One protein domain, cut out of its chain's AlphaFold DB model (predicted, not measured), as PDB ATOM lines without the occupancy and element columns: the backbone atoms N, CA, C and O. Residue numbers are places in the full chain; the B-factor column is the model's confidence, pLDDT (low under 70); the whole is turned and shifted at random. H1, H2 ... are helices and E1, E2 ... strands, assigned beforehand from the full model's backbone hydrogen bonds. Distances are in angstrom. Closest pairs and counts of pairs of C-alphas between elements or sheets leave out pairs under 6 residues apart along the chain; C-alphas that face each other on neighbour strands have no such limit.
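AT A GLANCE: This is residues 10 to 97 of the 104 residues of an uncharacterized protein of Subdoligranulum sp. AM23-21AC (UniProt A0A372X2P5). A three-stranded sheet with H2 slantwise over one face makes a small two-layered body; from it residues 10 to 28 of long helix H1 stick out as an arm, and residues 89 to 97, mostly H3, as a shorter one. The 88 printed residues run H1 E1 E2 E3 H2 H3, mixed in class, the antiparallel sheet E1 - E2 - E3 being a meander of successive neighbours. The whole is only just loose, close to extended: radius of gyration 17.7 A, spans 60 by 36 by 17 A.

HOW THE PARTS SIT: Inner strand E2, residues 47 to 52, forms hairpins with E1, residues 38 to 44 (N 42 to O 49, 2.8 A), and E3, residues 57 to 61 (N 50 to O 58, 2.9 A). H2, residues 69 to 82, is on the sheet at a height of 7.9 A; its closest C-alphas to E2 are Gly 72 and Thr 48, 5.4 A. H1, residues 10 to 33, and H3, residues 86 to 95, are each close to H2 but not clearly touching: closest C-alphas Arg 33 and Leu 81, 7.2 A; Tyr 87 and Val 78, 7.1 A. O i to N i+4 pairs are within hydrogen-bond range throughout H2 and H3, and in 19 of 20 in H1.

IN THESE COORDINATES: H1 runs 34.7 A from C-alpha 10 at (178.123, 198.847, 203.550), E1 17.0 A, H2 19.8 A; H3 ends at C-alpha 95, (172.390, 168.410, 167.841).

THE WHOLE: The printed part has no cut and no long link. The C-alphas farthest apart, Ala 10 and Gly 64, are 60.2 A apart. Residues 20 to 21 and 23 to 36 have pLDDT under 70.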
ATOM      1  N   ALA A  10     178.320 200.153 202.937       75.94
ATOM      2  CA  ALA A  10     178.123 198.847 203.550       75.94
ATOM      3  C   ALA A  10     177.521 197.811 202.581       75.94
ATOM      4  O   ALA A  10     178.000 196.675 202.525       75.94
ATOM      5  N   PHE A  11     176.525 198.191 201.774       83.81
ATOM      6  CA  PHE A  11     175.913 197.304 200.783       83.81
ATOM      7  C   PHE A  11     176.883 196.988 199.640       83.81
ATOM      8  O   PHE A  11     177.041 195.824 199.269       83.81
ATOM      9  N   LYS A  12     177.618 197.989 199.135       80.94
ATOM     10  CA  LYS A  12     178.660 197.772 198.111       80.94
ATOM     11  C   LYS A  12     179.767 196.855 198.619       80.94
ATOM     12  O   LYS A  12     180.244 195.998 197.876       80.94
ATOM     13  N   LYS A  13     180.170 196.994 199.883       85.94
ATOM     14  CA  LYS A  13     181.180 196.138 200.516       85.94
ATOM     15  C   LYS A  13     180.699 194.694 200.658       85.94
ATOM     16  O   LYS A  13     181.459 193.779 200.346       85.94
ATOM     17  N   ALA A  14     179.449 194.490 201.074       82.50
ATOM     18  CA  ALA A  14     178.842 193.164 201.169       82.50
ATOM     19  C   ALA A  14     178.702 192.499 199.788       82.50
ATOM     20  O   ALA A  14     179.108 191.349 199.617       82.50
ATOM     21  N   LEU A  15     178.222 193.242 198.785       84.69
ATOM     22  CA  LEU A  15     178.093 192.755 197.411       84.69
ATOM     23  C   LEU A  15     179.458 192.387 196.815       84.69
ATOM     24  O   LEU A  15     179.598 191.324 196.223       84.69
ATOM     25  N   ASN A  16     180.483 193.217 197.033       82.88
ATOM     26  CA  ASN A  16     181.847 192.935 196.585       82.88
ATOM     27  C   ASN A  16     182.477 191.731 197.295       82.88
ATOM     28  O   ASN A  16     183.277 191.020 196.693       82.88
ATOM     29  N   ALA A  17     182.157 191.488 198.567       83.06
ATOM     30  CA  ALA A  17     182.624 190.296 199.269       83.06
ATOM     31  C   ALA A  17     181.980 189.024 198.695       83.06
ATOM     32  O   ALA A  17     182.684 188.042 198.456       83.06
ATOM     33  N   TYR A  18     180.675 189.068 198.407       79.00
ATOM     34  CA  TYR A  18     179.945 187.964 197.786       79.00
ATOM     35  C   TYR A  18     180.451 187.663 196.370       79.00
ATOM     36  O   TYR A  18     180.818 186.526 196.086       79.00
ATOM     37  N   THR A  19     180.561 188.675 195.503       79.75
ATOM     38  CA  THR A  19     181.055 188.484 194.129       79.75
ATOM     39  C   THR A  19     182.508 188.026 194.101       79.75
ATOM     40  O   THR A  19     182.859 187.184 193.282       79.75
ATOM     41  N   ARG A  20     183.363 188.501 195.017       69.88
ATOM     42  CA  ARG A  20     184.737 187.987 195.149       69.88
ATOM     43  C   ARG A  20     184.763 186.525 195.559       69.88
ATOM     44  O   ARG A  20     185.558 185.777 195.003       69.88
ATOM     45  N   TYR A  21     183.923 186.121 196.510       67.44
ATOM     46  CA  TYR A  21     183.853 184.727 196.929       67.44
ATOM     47  C   TYR A  21     183.344 183.837 195.793       67.44
ATOM     48  O   TYR A  21     183.955 182.808 195.514       67.44
ATOM     49  N   ASP A  22     182.302 184.266 195.080       70.31
ATOM     50  CA  ASP A  22     181.744 183.541 193.941       70.31
ATOM     51  C   ASP A  22     182.776 183.406 192.811       70.31
ATOM     52  O   ASP A  22     183.166 182.292 192.481       70.31
ATOM     53  N   VAL A  23     183.375 184.513 192.348       67.94
ATOM     54  CA  VAL A  23     184.429 184.515 191.311       67.94
ATOM     55  C   VAL A  23     185.667 183.718 191.732       67.94
ATOM     56  O   VAL A  23     186.260 183.024 190.908       67.94
ATOM     57  N   MET A  24     186.079 183.763 193.004       59.88
ATOM     58  CA  MET A  24     187.175 182.923 193.508       59.88
ATOM     59  C   MET A  24     186.804 181.439 193.509       59.88
ATOM     60  O   MET A  24     187.668 180.608 193.238       59.88
ATOM     61  N   SER A  25     185.546 181.106 193.797       60.31
ATOM     62  CA  SER A  25     185.025 179.739 193.731       60.31
ATOM     63  C   SER A  25     185.007 179.246 192.286       60.31
ATOM     64  O   SER A  25     185.513 178.161 192.002       60.31
ATOM     65  N   THR A  26     184.517 180.072 191.356       61.88
ATOM     66  CA  THR A  26     184.465 179.755 189.924       61.88
ATOM     67  C   THR A  26     185.863 179.631 189.329       61.88
ATOM     68  O   THR A  26     186.145 178.664 188.631       61.88
ATOM     69  N   ASN A  27     186.782 180.541 189.659       57.41
ATOM     70  CA  ASN A  27     188.164 180.486 189.181       57.41
ATOM     71  C   ASN A  27     188.923 179.284 189.743       57.41
ATOM     72  O   ASN A  27     189.722 178.689 189.029       57.41
ATOM     73  N   ARG A  28     188.664 178.880 190.993       49.47
ATOM     74  CA  ARG A  28     189.288 177.687 191.584       49.47
ATOM     75  C   ARG A  28     188.739 176.398 190.962       49.47
ATOM     76  O   ARG A  28     189.510 175.471 190.751       49.47
ATOM     77  N   LEU A  29     187.455 176.365 190.598       55.12
ATOM     78  CA  LEU A  29     186.841 175.263 189.845       55.12
ATOM     79  C   LEU A  29     187.340 175.190 188.390       55.12
ATOM     80  O   LEU A  29     187.631 174.097 187.910       55.12
ATOM     81  N   CYS A  30     187.479 176.331 187.708       54.66
ATOM     82  CA  CYS A  30     187.937 176.406 186.317       54.66
ATOM     83  C   CYS A  30     189.448 176.172 186.163       54.66
ATOM     84  O   CYS A  30     189.865 175.486 185.233       54.66
ATOM     85  N   ALA A  31     190.276 176.715 187.060       49.22
ATOM     86  CA  ALA A  31     191.733 176.608 186.965       49.22
ATOM     87  C   ALA A  31     192.284 175.279 187.506       49.22
ATOM     88  O   ALA A  31     193.296 174.802 186.999       49.22
ATOM     89  N   ALA A  32     191.635 174.657 188.502       51.03
ATOM     90  CA  ALA A  32     192.093 173.373 189.037       51.03
ATOM     91  C   ALA A  32     191.811 172.202 188.080       51.03
ATOM     92  O   ALA A  32     192.672 171.349 187.914       51.03
ATOM     93  N   ARG A  33     190.653 172.193 187.403       52.38
ATOM     94  CA  ARG A  33     190.167 171.008 186.674       52.38
ATOM     95  C   ARG A  33     190.664 170.833 185.237       52.38
ATOM     96  O   ARG A  33     190.642 169.722 184.719       52.38
ATOM     97  N   CYS A  34     191.075 171.903 184.556       50.28
ATOM     98  CA  CYS A  34     191.187 171.857 183.091       50.28
ATOM     99  C   CYS A  34     192.613 171.724 182.535       50.28
ATOM    100  O   CYS A  34     192.754 171.333 181.380       50.28
ATOM    101  N   CYS A  35     193.669 172.027 183.300       49.06
ATOM    102  CA  CYS A  35     195.003 172.196 182.698       49.06
ATOM    103  C   CYS A  35     196.079 171.187 183.127       49.06
ATOM    104  O   CYS A  35     197.044 171.031 182.391       49.06
ATOM    105  N   ASN A  36     195.923 170.467 184.246       56.62
ATOM    106  CA  ASN A  36     196.960 169.553 184.761       56.62
ATOM    107  C   ASN A  36     196.426 168.174 185.187       56.62
ATOM    108  O   ASN A  36     197.067 167.488 185.979       56.62
ATOM    109  N   GLU A  37     195.255 167.752 184.706       74.06
ATOM    110  CA  GLU A  37     194.597 166.554 185.247       74.06
ATOM    111  C   GLU A  37     194.779 165.287 184.405       74.06
ATOM    112  O   GLU A  37     194.581 164.199 184.932       74.06
ATOM    113  N   ILE A  38     195.212 165.365 183.141       87.06
ATOM    114  CA  ILE A  38     195.420 164.165 182.311       87.06
ATOM    115  C   ILE A  38     196.779 163.534 182.630       87.06
ATOM    116  O   ILE A  38     197.829 164.105 182.350       87.06
ATOM    117  N   LYS A  39     196.754 162.309 183.163       91.31
ATOM    118  CA  LYS A  39     197.946 161.500 183.442       91.31
ATOM    119  C   LYS A  39     198.397 160.699 182.227       91.31
ATOM    120  O   LYS A  39     199.587 160.586 181.946       91.31
ATOM    121  N   LYS A  40     197.444 160.055 181.554       93.69
ATOM    122  CA  LYS A  40     197.696 159.178 180.406       93.69
ATOM    123  C   LYS A  40     196.427 159.024 179.585       93.69
ATOM    124  O   LYS A  40     195.363 158.785 180.149       93.69
ATOM    125  N   VAL A  41     196.562 159.064 178.266       93.62
ATOM    126  CA  VAL A  41     195.483 158.727 177.332       93.62
ATOM    127  C   VAL A  41     195.849 157.445 176.596       93.62
ATOM    128  O   VAL A  41     196.998 157.253 176.200       93.62
ATOM    129  N   VAL A  42     194.884 156.542 176.455       95.19
ATOM    130  CA  VAL A  42     194.999 155.306 175.683       95.19
ATOM    131  C   VAL A  42     193.860 155.278 174.676       95.19
ATOM    132  O   VAL A  42     192.688 155.259 175.054       95.19
ATOM    133  N   PHE A  43     194.223 155.260 173.398       94.56
ATOM    134  CA  PHE A  43     193.292 155.071 172.295       94.56
ATOM    135  C   PHE A  43     193.349 153.610 171.862       94.56
ATOM    136  O   PHE A  43     194.421 153.094 171.546       94.56
ATOM    137  N   HIS A  44     192.207 152.938 171.885       92.19
ATOM    138  CA  HIS A  44     192.067 151.570 171.413       92.19
ATOM    139  C   HIS A  44     190.674 151.422 170.828       92.19
ATOM    140  O   HIS A  44     189.729 151.231 171.588       92.19
ATOM    141  N   ASP A  45     190.546 151.490 169.504       88.38
ATOM    142  CA  ASP A  45     189.267 151.366 168.793       88.38
ATOM    143  C   ASP A  45     188.432 150.186 169.349       88.38
ATOM    144  O   ASP A  45     188.970 149.076 169.486       88.38
ATOM    145  N   PRO A  46     187.174 150.399 169.797       90.19
ATOM    146  CA  PRO A  46     186.351 151.623 169.717       90.19
ATOM    147  C   PRO A  46     186.379 152.526 170.960       90.19
ATOM    148  O   PRO A  46     185.531 153.403 171.116       90.19
ATOM    149  N   ALA A  47     187.296 152.314 171.897       92.56
ATOM    150  CA  ALA A  47     187.358 152.998 173.180       92.56
ATOM    151  C   ALA A  47     188.484 154.046 173.285       92.56
ATOM    152  O   ALA A  47     189.625 153.842 172.877       92.56
ATOM    153  N   THR A  48     188.172 155.158 173.950       94.75
ATOM    154  CA  THR A  48     189.151 156.117 174.475       94.75
ATOM    155  C   THR A  48     189.145 156.047 175.996       94.75
ATOM    156  O   THR A  48     188.095 156.180 176.634       94.75
ATOM    157  N   ILE A  49     190.319 155.823 176.583       94.50
ATOM    158  CA  ILE A  49     190.518 155.737 178.029       94.50
ATOM    159  C   ILE A  49     191.435 156.876 178.459       94.50
ATOM    160  O   ILE A  49     192.562 156.990 177.980       94.50
ATOM    161  N   VAL A  50     190.970 157.686 179.403       93.44
ATOM    162  CA  VAL A  50     191.755 158.759 180.017       93.44
ATOM    163  C   VAL A  50     191.954 158.435 181.488       93.44
ATOM    164  O   VAL A  50     190.989 158.218 182.220       93.44
ATOM    165  N   TYR A  51     193.211 158.374 181.906       93.69
ATOM    166  CA  TYR A  51     193.610 158.309 183.303       93.69
ATOM    167  C   TYR A  51     193.886 159.715 183.799       93.69
ATOM    168  O   TYR A  51     194.645 160.455 183.164       93.69
ATOM    169  N   TRP A  52     193.318 160.043 184.949       91.19
ATOM    170  CA  TRP A  52     193.457 161.348 185.567       91.19
ATOM    171  C   TRP A  52     194.498 161.307 186.691       91.19
ATOM    172  O   TRP A  52     194.844 160.243 187.217       91.19
ATOM    173  N   ASN A  53     195.044 162.466 187.044       88.44
ATOM    174  CA  ASN A  53     196.041 162.595 188.105       88.44
ATOM    175  C   ASN A  53     195.460 162.332 189.502       88.44
ATOM    176  O   ASN A  53     196.208 161.934 190.393       88.44
ATOM    177  N   ASP A  54     194.144 162.461 189.674       81.56
ATOM    178  CA  ASP A  54     193.424 162.111 190.906       81.56
ATOM    179  C   ASP A  54     193.265 160.585 191.117       81.56
ATOM    180  O   ASP A  54     192.775 160.140 192.153       81.56
ATOM    181  N   GLY A  55     193.701 159.766 190.150       85.31
ATOM    182  CA  GLY A  55     193.596 158.306 190.183       85.31
ATOM    183  C   GLY A  55     192.289 157.750 189.613       85.31
ATOM    184  O   GLY A  55     192.156 156.530 189.471       85.31
ATOM    185  N   THR A  56     191.339 158.604 189.232       88.38
ATOM    186  CA  THR A  56     190.131 158.186 188.523       88.38
ATOM    187  C   THR A  56     190.429 157.916 187.046       88.38
ATOM    188  O   THR A  56     191.512 158.196 186.517       88.38
ATOM    189  N   LYS A  57     189.465 157.309 186.348       91.19
ATOM    190  CA  LYS A  57     189.558 157.073 184.906       91.19
ATOM    191  C   LYS A  57     188.218 157.289 184.230       91.19
ATOM    192  O   LYS A  57     187.185 156.861 184.747       91.19
ATOM    193  N   THR A  58     188.260 157.856 183.034       91.44
ATOM    194  CA  THR A  58     187.095 157.979 182.162       91.44
ATOM    195  C   THR A  58     187.263 157.065 180.963       91.44
ATOM    196  O   THR A  58     188.300 157.065 180.305       91.44
ATOM    197  N   VAL A  59     186.224 156.282 180.677       91.81
ATOM    198  CA  VAL A  59     186.141 155.438 179.483       91.81
ATOM    199  C   VAL A  59     184.963 155.911 178.644       91.81
ATOM    200  O   VAL A  59     183.836 156.029 179.149       91.81
ATOM    201  N   VAL A  60     185.240 156.178 177.372       91.69
ATOM    202  CA  VAL A  60     184.264 156.517 176.333       91.69
ATOM    203  C   VAL A  60     184.410 155.508 175.205       91.69
ATOM    204  O   VAL A  60     185.520 155.081 174.902       91.69
ATOM    205  N   LYS A  61     183.290 155.101 174.608       91.56
ATOM    206  CA  LYS A  61     183.255 154.163 173.485       91.56
ATOM    207  C   LYS A  61     182.497 154.796 172.324       91.56
ATOM    208  O   LYS A  61     181.467 155.421 172.561       91.56
ATOM    209  N   SER A  62     183.011 154.617 171.113       88.31
ATOM    210  CA  SER A  62     182.266 154.869 169.884       88.31
ATOM    211  C   SER A  62     181.215 153.774 169.687       88.31
ATOM    212  O   SER A  62     181.440 152.613 170.051       88.31
ATOM    213  N   HIS A  63     180.068 154.142 169.124       83.56
ATOM    214  CA  HIS A  63     178.977 153.226 168.807       83.56
ATOM    215  C   HIS A  63     178.516 153.466 167.371       83.56
ATOM    216  O   HIS A  63     177.891 154.480 167.097       83.56
ATOM    217  N   GLY A  64     178.812 152.532 166.463       79.12
ATOM    218  CA  GLY A  64     178.332 152.567 165.074       79.12
ATOM    219  C   GLY A  64     179.049 153.554 164.145       79.12
ATOM    220  O   GLY A  64     178.983 153.380 162.936       79.12
ATOM    221  N   GLU A  65     179.778 154.526 164.692       81.88
ATOM    222  CA  GLU A  65     180.555 155.514 163.936       81.88
ATOM    223  C   GLU A  65     182.039 155.136 163.840       81.88
ATOM    224  O   GLU A  65     182.593 154.469 164.729       81.88
ATOM    225  N   ARG A  66     182.707 155.627 162.785       86.12
ATOM    226  CA  ARG A  66     184.166 155.536 162.648       86.12
ATOM    227  C   ARG A  66     184.829 156.150 163.881       86.12
ATOM    228  O   ARG A  66     184.500 157.256 164.295       86.12
ATOM    229  N   PHE A  67     185.757 155.413 164.485       88.38
ATOM    230  CA  PHE A  67     186.444 155.867 165.685       88.38
ATOM    231  C   PHE A  67     187.334 157.081 165.389       88.38
ATOM    232  O   PHE A  67     188.363 156.960 164.725       88.38
ATOM    233  N   ASP A  68     186.952 158.232 165.944       89.69
ATOM    234  CA  ASP A  68     187.747 159.456 165.916       89.69
ATOM    235  C   ASP A  68     188.394 159.695 167.294       89.69
ATOM    236  O   ASP A  68     187.685 159.965 168.275       89.69
ATOM    237  N   PRO A  69     189.734 159.630 167.409       89.06
ATOM    238  CA  PRO A  69     190.423 159.772 168.693       89.06
ATOM    239  C   PRO A  69     190.199 161.150 169.332       89.06
ATOM    240  O   PRO A  69     190.061 161.248 170.552       89.06
ATOM    241  N   GLU A  70     190.091 162.212 168.528       90.88
ATOM    242  CA  GLU A  70     189.805 163.566 169.019       90.88
ATOM    243  C   GLU A  70     188.397 163.676 169.615       90.88
ATOM    244  O   GLU A  70     188.240 164.184 170.729       90.88
ATOM    245  N   LYS A  71     187.379 163.126 168.933       89.56
ATOM    246  CA  LYS A  71     185.999 163.085 169.447       89.56
ATOM    247  C   LYS A  71     185.927 162.279 170.745       89.56
ATOM    248  O   LYS A  71     185.295 162.708 171.713       89.56
ATOM    249  N   GLY A  72     186.617 161.138 170.794       90.31
ATOM    250  CA  GLY A  72     186.704 160.292 171.983       90.31
ATOM    251  C   GLY A  72     187.344 161.002 173.181       90.31
ATOM    252  O   GLY A  72     186.828 160.911 174.299       90.31
ATOM    253  N   LEU A  73     188.431 161.748 172.959       91.12
ATOM    254  CA  LEU A  73     189.108 162.521 174.003       91.12
ATOM    255  C   LEU A  73     188.253 163.696 174.490       91.12
ATOM    256  O   LEU A  73     188.097 163.873 175.700       91.12
ATOM    257  N   ALA A  74     187.654 164.457 173.572       89.00
ATOM    258  CA  ALA A  74     186.764 165.565 173.911       89.00
ATOM    259  C   ALA A  74     185.600 165.086 174.792       89.00
ATOM    260  O   ALA A  74     185.333 165.654 175.852       89.00
ATOM    261  N   MET A  75     184.967 163.972 174.413       89.56
ATOM    262  CA  MET A  75     183.885 163.370 175.188       89.56
ATOM    263  C   MET A  75     184.353 162.893 176.572       89.56
ATOM    264  O   MET A  75     183.627 163.039 177.558       89.56
ATOM    265  N   ALA A  76     185.570 162.350 176.680       89.88
ATOM    266  CA  ALA A  76     186.124 161.910 177.959       89.88
ATOM    267  C   ALA A  76     186.373 163.088 178.915       89.88
ATOM    268  O   ALA A  76     186.071 162.977 180.105       89.88
ATOM    269  N   ILE A  77     186.854 164.220 178.392       87.50
ATOM    270  CA  ILE A  77     187.039 165.464 179.152       87.50
ATOM    271  C   ILE A  77     185.688 166.015 179.614       87.50
ATOM    272  O   ILE A  77     185.512 166.295 180.799       87.50
ATOM    273  N   VAL A  78     184.698 166.103 178.723       85.88
ATOM    274  CA  VAL A  78     183.359 166.607 179.071       85.88
ATOM    275  C   VAL A  78     182.697 165.742 180.147       85.88
ATOM    276  O   VAL A  78     182.146 166.277 181.108       85.88
ATOM    277  N   LYS A  79     182.786 164.411 180.030       86.19
ATOM    278  CA  LYS A  79     182.249 163.470 181.024       86.19
ATOM    279  C   LYS A  79     182.937 163.607 182.385       86.19
ATOM    280  O   LYS A  79     182.279 163.516 183.417       86.19
ATOM    281  N   TYR A  80     184.244 163.849 182.391       84.75
ATOM    282  CA  TYR A  80     185.011 164.041 183.617       84.75
ATOM    283  C   TYR A  80     184.675 165.365 184.326       84.75
ATOM    284  O   TYR A  80     184.461 165.388 185.536       84.75
ATOM    285  N   LEU A  81     184.531 166.460 183.573       80.62
ATOM    286  CA  LEU A  81     184.200 167.775 184.133       80.62
ATOM    287  C   LEU A  81     182.723 167.900 184.545       80.62
ATOM    288  O   LEU A  81     182.416 168.501 185.579       80.62
ATOM    289  N   GLY A  82     181.816 167.356 183.728       72.19
ATOM    290  CA  GLY A  82     180.368 167.589 183.795       72.19
ATOM    291  C   GLY A  82     179.526 166.438 184.356       72.19
ATOM    292  O   GLY A  82     178.298 166.554 184.381       72.19
ATOM    293  N   GLY A  83     180.147 165.333 184.786       74.00
ATOM    294  CA  GLY A  83     179.441 164.129 185.242       74.00
ATOM    295  C   GLY A  83     178.669 163.429 184.116       74.00
ATOM    296  O   GLY A  83     178.824 163.771 182.953       74.00
ATOM    297  N   ASP A  84     177.815 162.449 184.432       71.56
ATOM    298  CA  ASP A  84     177.253 161.530 183.419       71.56
ATOM    299  C   ASP A  84     175.981 162.001 182.688       71.56
ATOM    300  O   ASP A  84     175.657 161.474 181.616       71.56
ATOM    301  N   HIS A  85     175.251 162.973 183.243       70.31
ATOM    302  CA  HIS A  85     173.872 163.274 182.822       70.31
ATOM    303  C   HIS A  85     173.661 164.665 182.218       70.31
ATOM    304  O   HIS A  85     172.772 164.832 181.380       70.31
ATOM    305  N   TYR A  86     174.443 165.668 182.623       75.31
ATOM    306  CA  TYR A  86     174.197 167.058 182.228       75.31
ATOM    307  C   TYR A  86     174.596 167.326 180.772       75.31
ATOM    308  O   TYR A  86     173.786 167.805 179.977       75.31
ATOM    309  N   TYR A  87     175.813 166.930 180.385       80.00
ATOM    310  CA  TYR A  87     176.328 167.194 179.039       80.00
ATOM    311  C   TYR A  87     175.510 166.501 177.940       80.00
ATOM    312  O   TYR A  87     175.297 167.085 176.882       80.00
ATOM    313  N   LYS A  88     174.980 165.296 178.200       82.31
ATOM    314  CA  LYS A  88     174.169 164.549 177.224       82.31
ATOM    315  C   LYS A  88     172.904 165.304 176.824       82.31
ATOM    316  O   LYS A  88     172.533 165.289 175.656       82.31
ATOM    317  N   GLN A  89     172.251 165.967 177.780       83.44
ATOM    318  CA  GLN A  89     171.035 166.742 177.519       83.44
ATOM    319  C   GLN A  89     171.333 167.994 176.693       83.44
ATOM    320  O   GLN A  89     170.583 168.305 175.772       83.44
ATOM    321  N   ILE A  90     172.439 168.683 176.992       85.06
ATOM    322  CA  ILE A  90     172.868 169.866 176.237       85.06
ATOM    323  C   ILE A  90     173.224 169.482 174.809       85.06
ATOM    324  O   ILE A  90     172.683 170.077 173.884       85.06
ATOM    325  N   ILE A  91     174.091 168.481 174.634       85.81
ATOM    326  CA  ILE A  91     174.499 168.023 173.304       85.81
ATOM    327  C   ILE A  91     173.251 167.644 172.510       85.81
ATOM    328  O   ILE A  91     173.014 168.237 171.467       85.81
ATOM    329  N   LYS A  92     172.375 166.795 173.064       85.62
ATOM    330  CA  LYS A  92     171.129 166.392 172.399       85.62
ATOM    331  C   LYS A  92     170.239 167.577 172.014       85.62
ATOM    332  O   LYS A  92     169.653 167.555 170.941       85.62
ATOM    333  N   LYS A  93     170.115 168.592 172.875       88.62
ATOM    334  CA  LYS A  93     169.297 169.785 172.602       88.62
ATOM    335  C   LYS A  93     169.807 170.577 171.396       88.62
ATOM    336  O   LYS A  93     168.998 171.147 170.675       88.62
ATOM    337  N   TRP A  94     171.122 170.654 171.212       86.06
ATOM    338  CA  TRP A  94     171.723 171.441 170.134       86.06
ATOM    339  C   TRP A  94     171.998 170.621 168.875       86.06
ATOM    340  O   TRP A  94     172.011 171.193 167.795       86.06
ATOM    341  N   THR A  95     172.160 169.301 168.987       84.25
ATOM    342  CA  THR A  95     172.390 168.410 167.841       84.25
ATOM    343  C   THR A  95     171.109 167.805 167.268       84.25
ATOM    344  O   THR A  95     171.162 167.201 166.208       84.25
ATOM    345  N   SER A  96     169.943 167.975 167.906       78.62
ATOM    346  CA  SER A  96     168.678 167.363 167.457       78.62
ATOM    347  C   SER A  96     168.185 167.808 166.079       78.62
ATOM    348  O   SER A  96     167.289 167.174 165.533       78.62
ATOM    349  N   HIS A  97     168.715 168.911 165.549       77.62
ATOM    350  CA  HIS A  97     168.331 169.477 164.253       77.62
ATOM    351  C   HIS A  97     169.453 169.413 163.214       77.62
ATOM    352  O   HIS A  97     169.283 169.928 162.114       77.62
TER     353      HIS A  97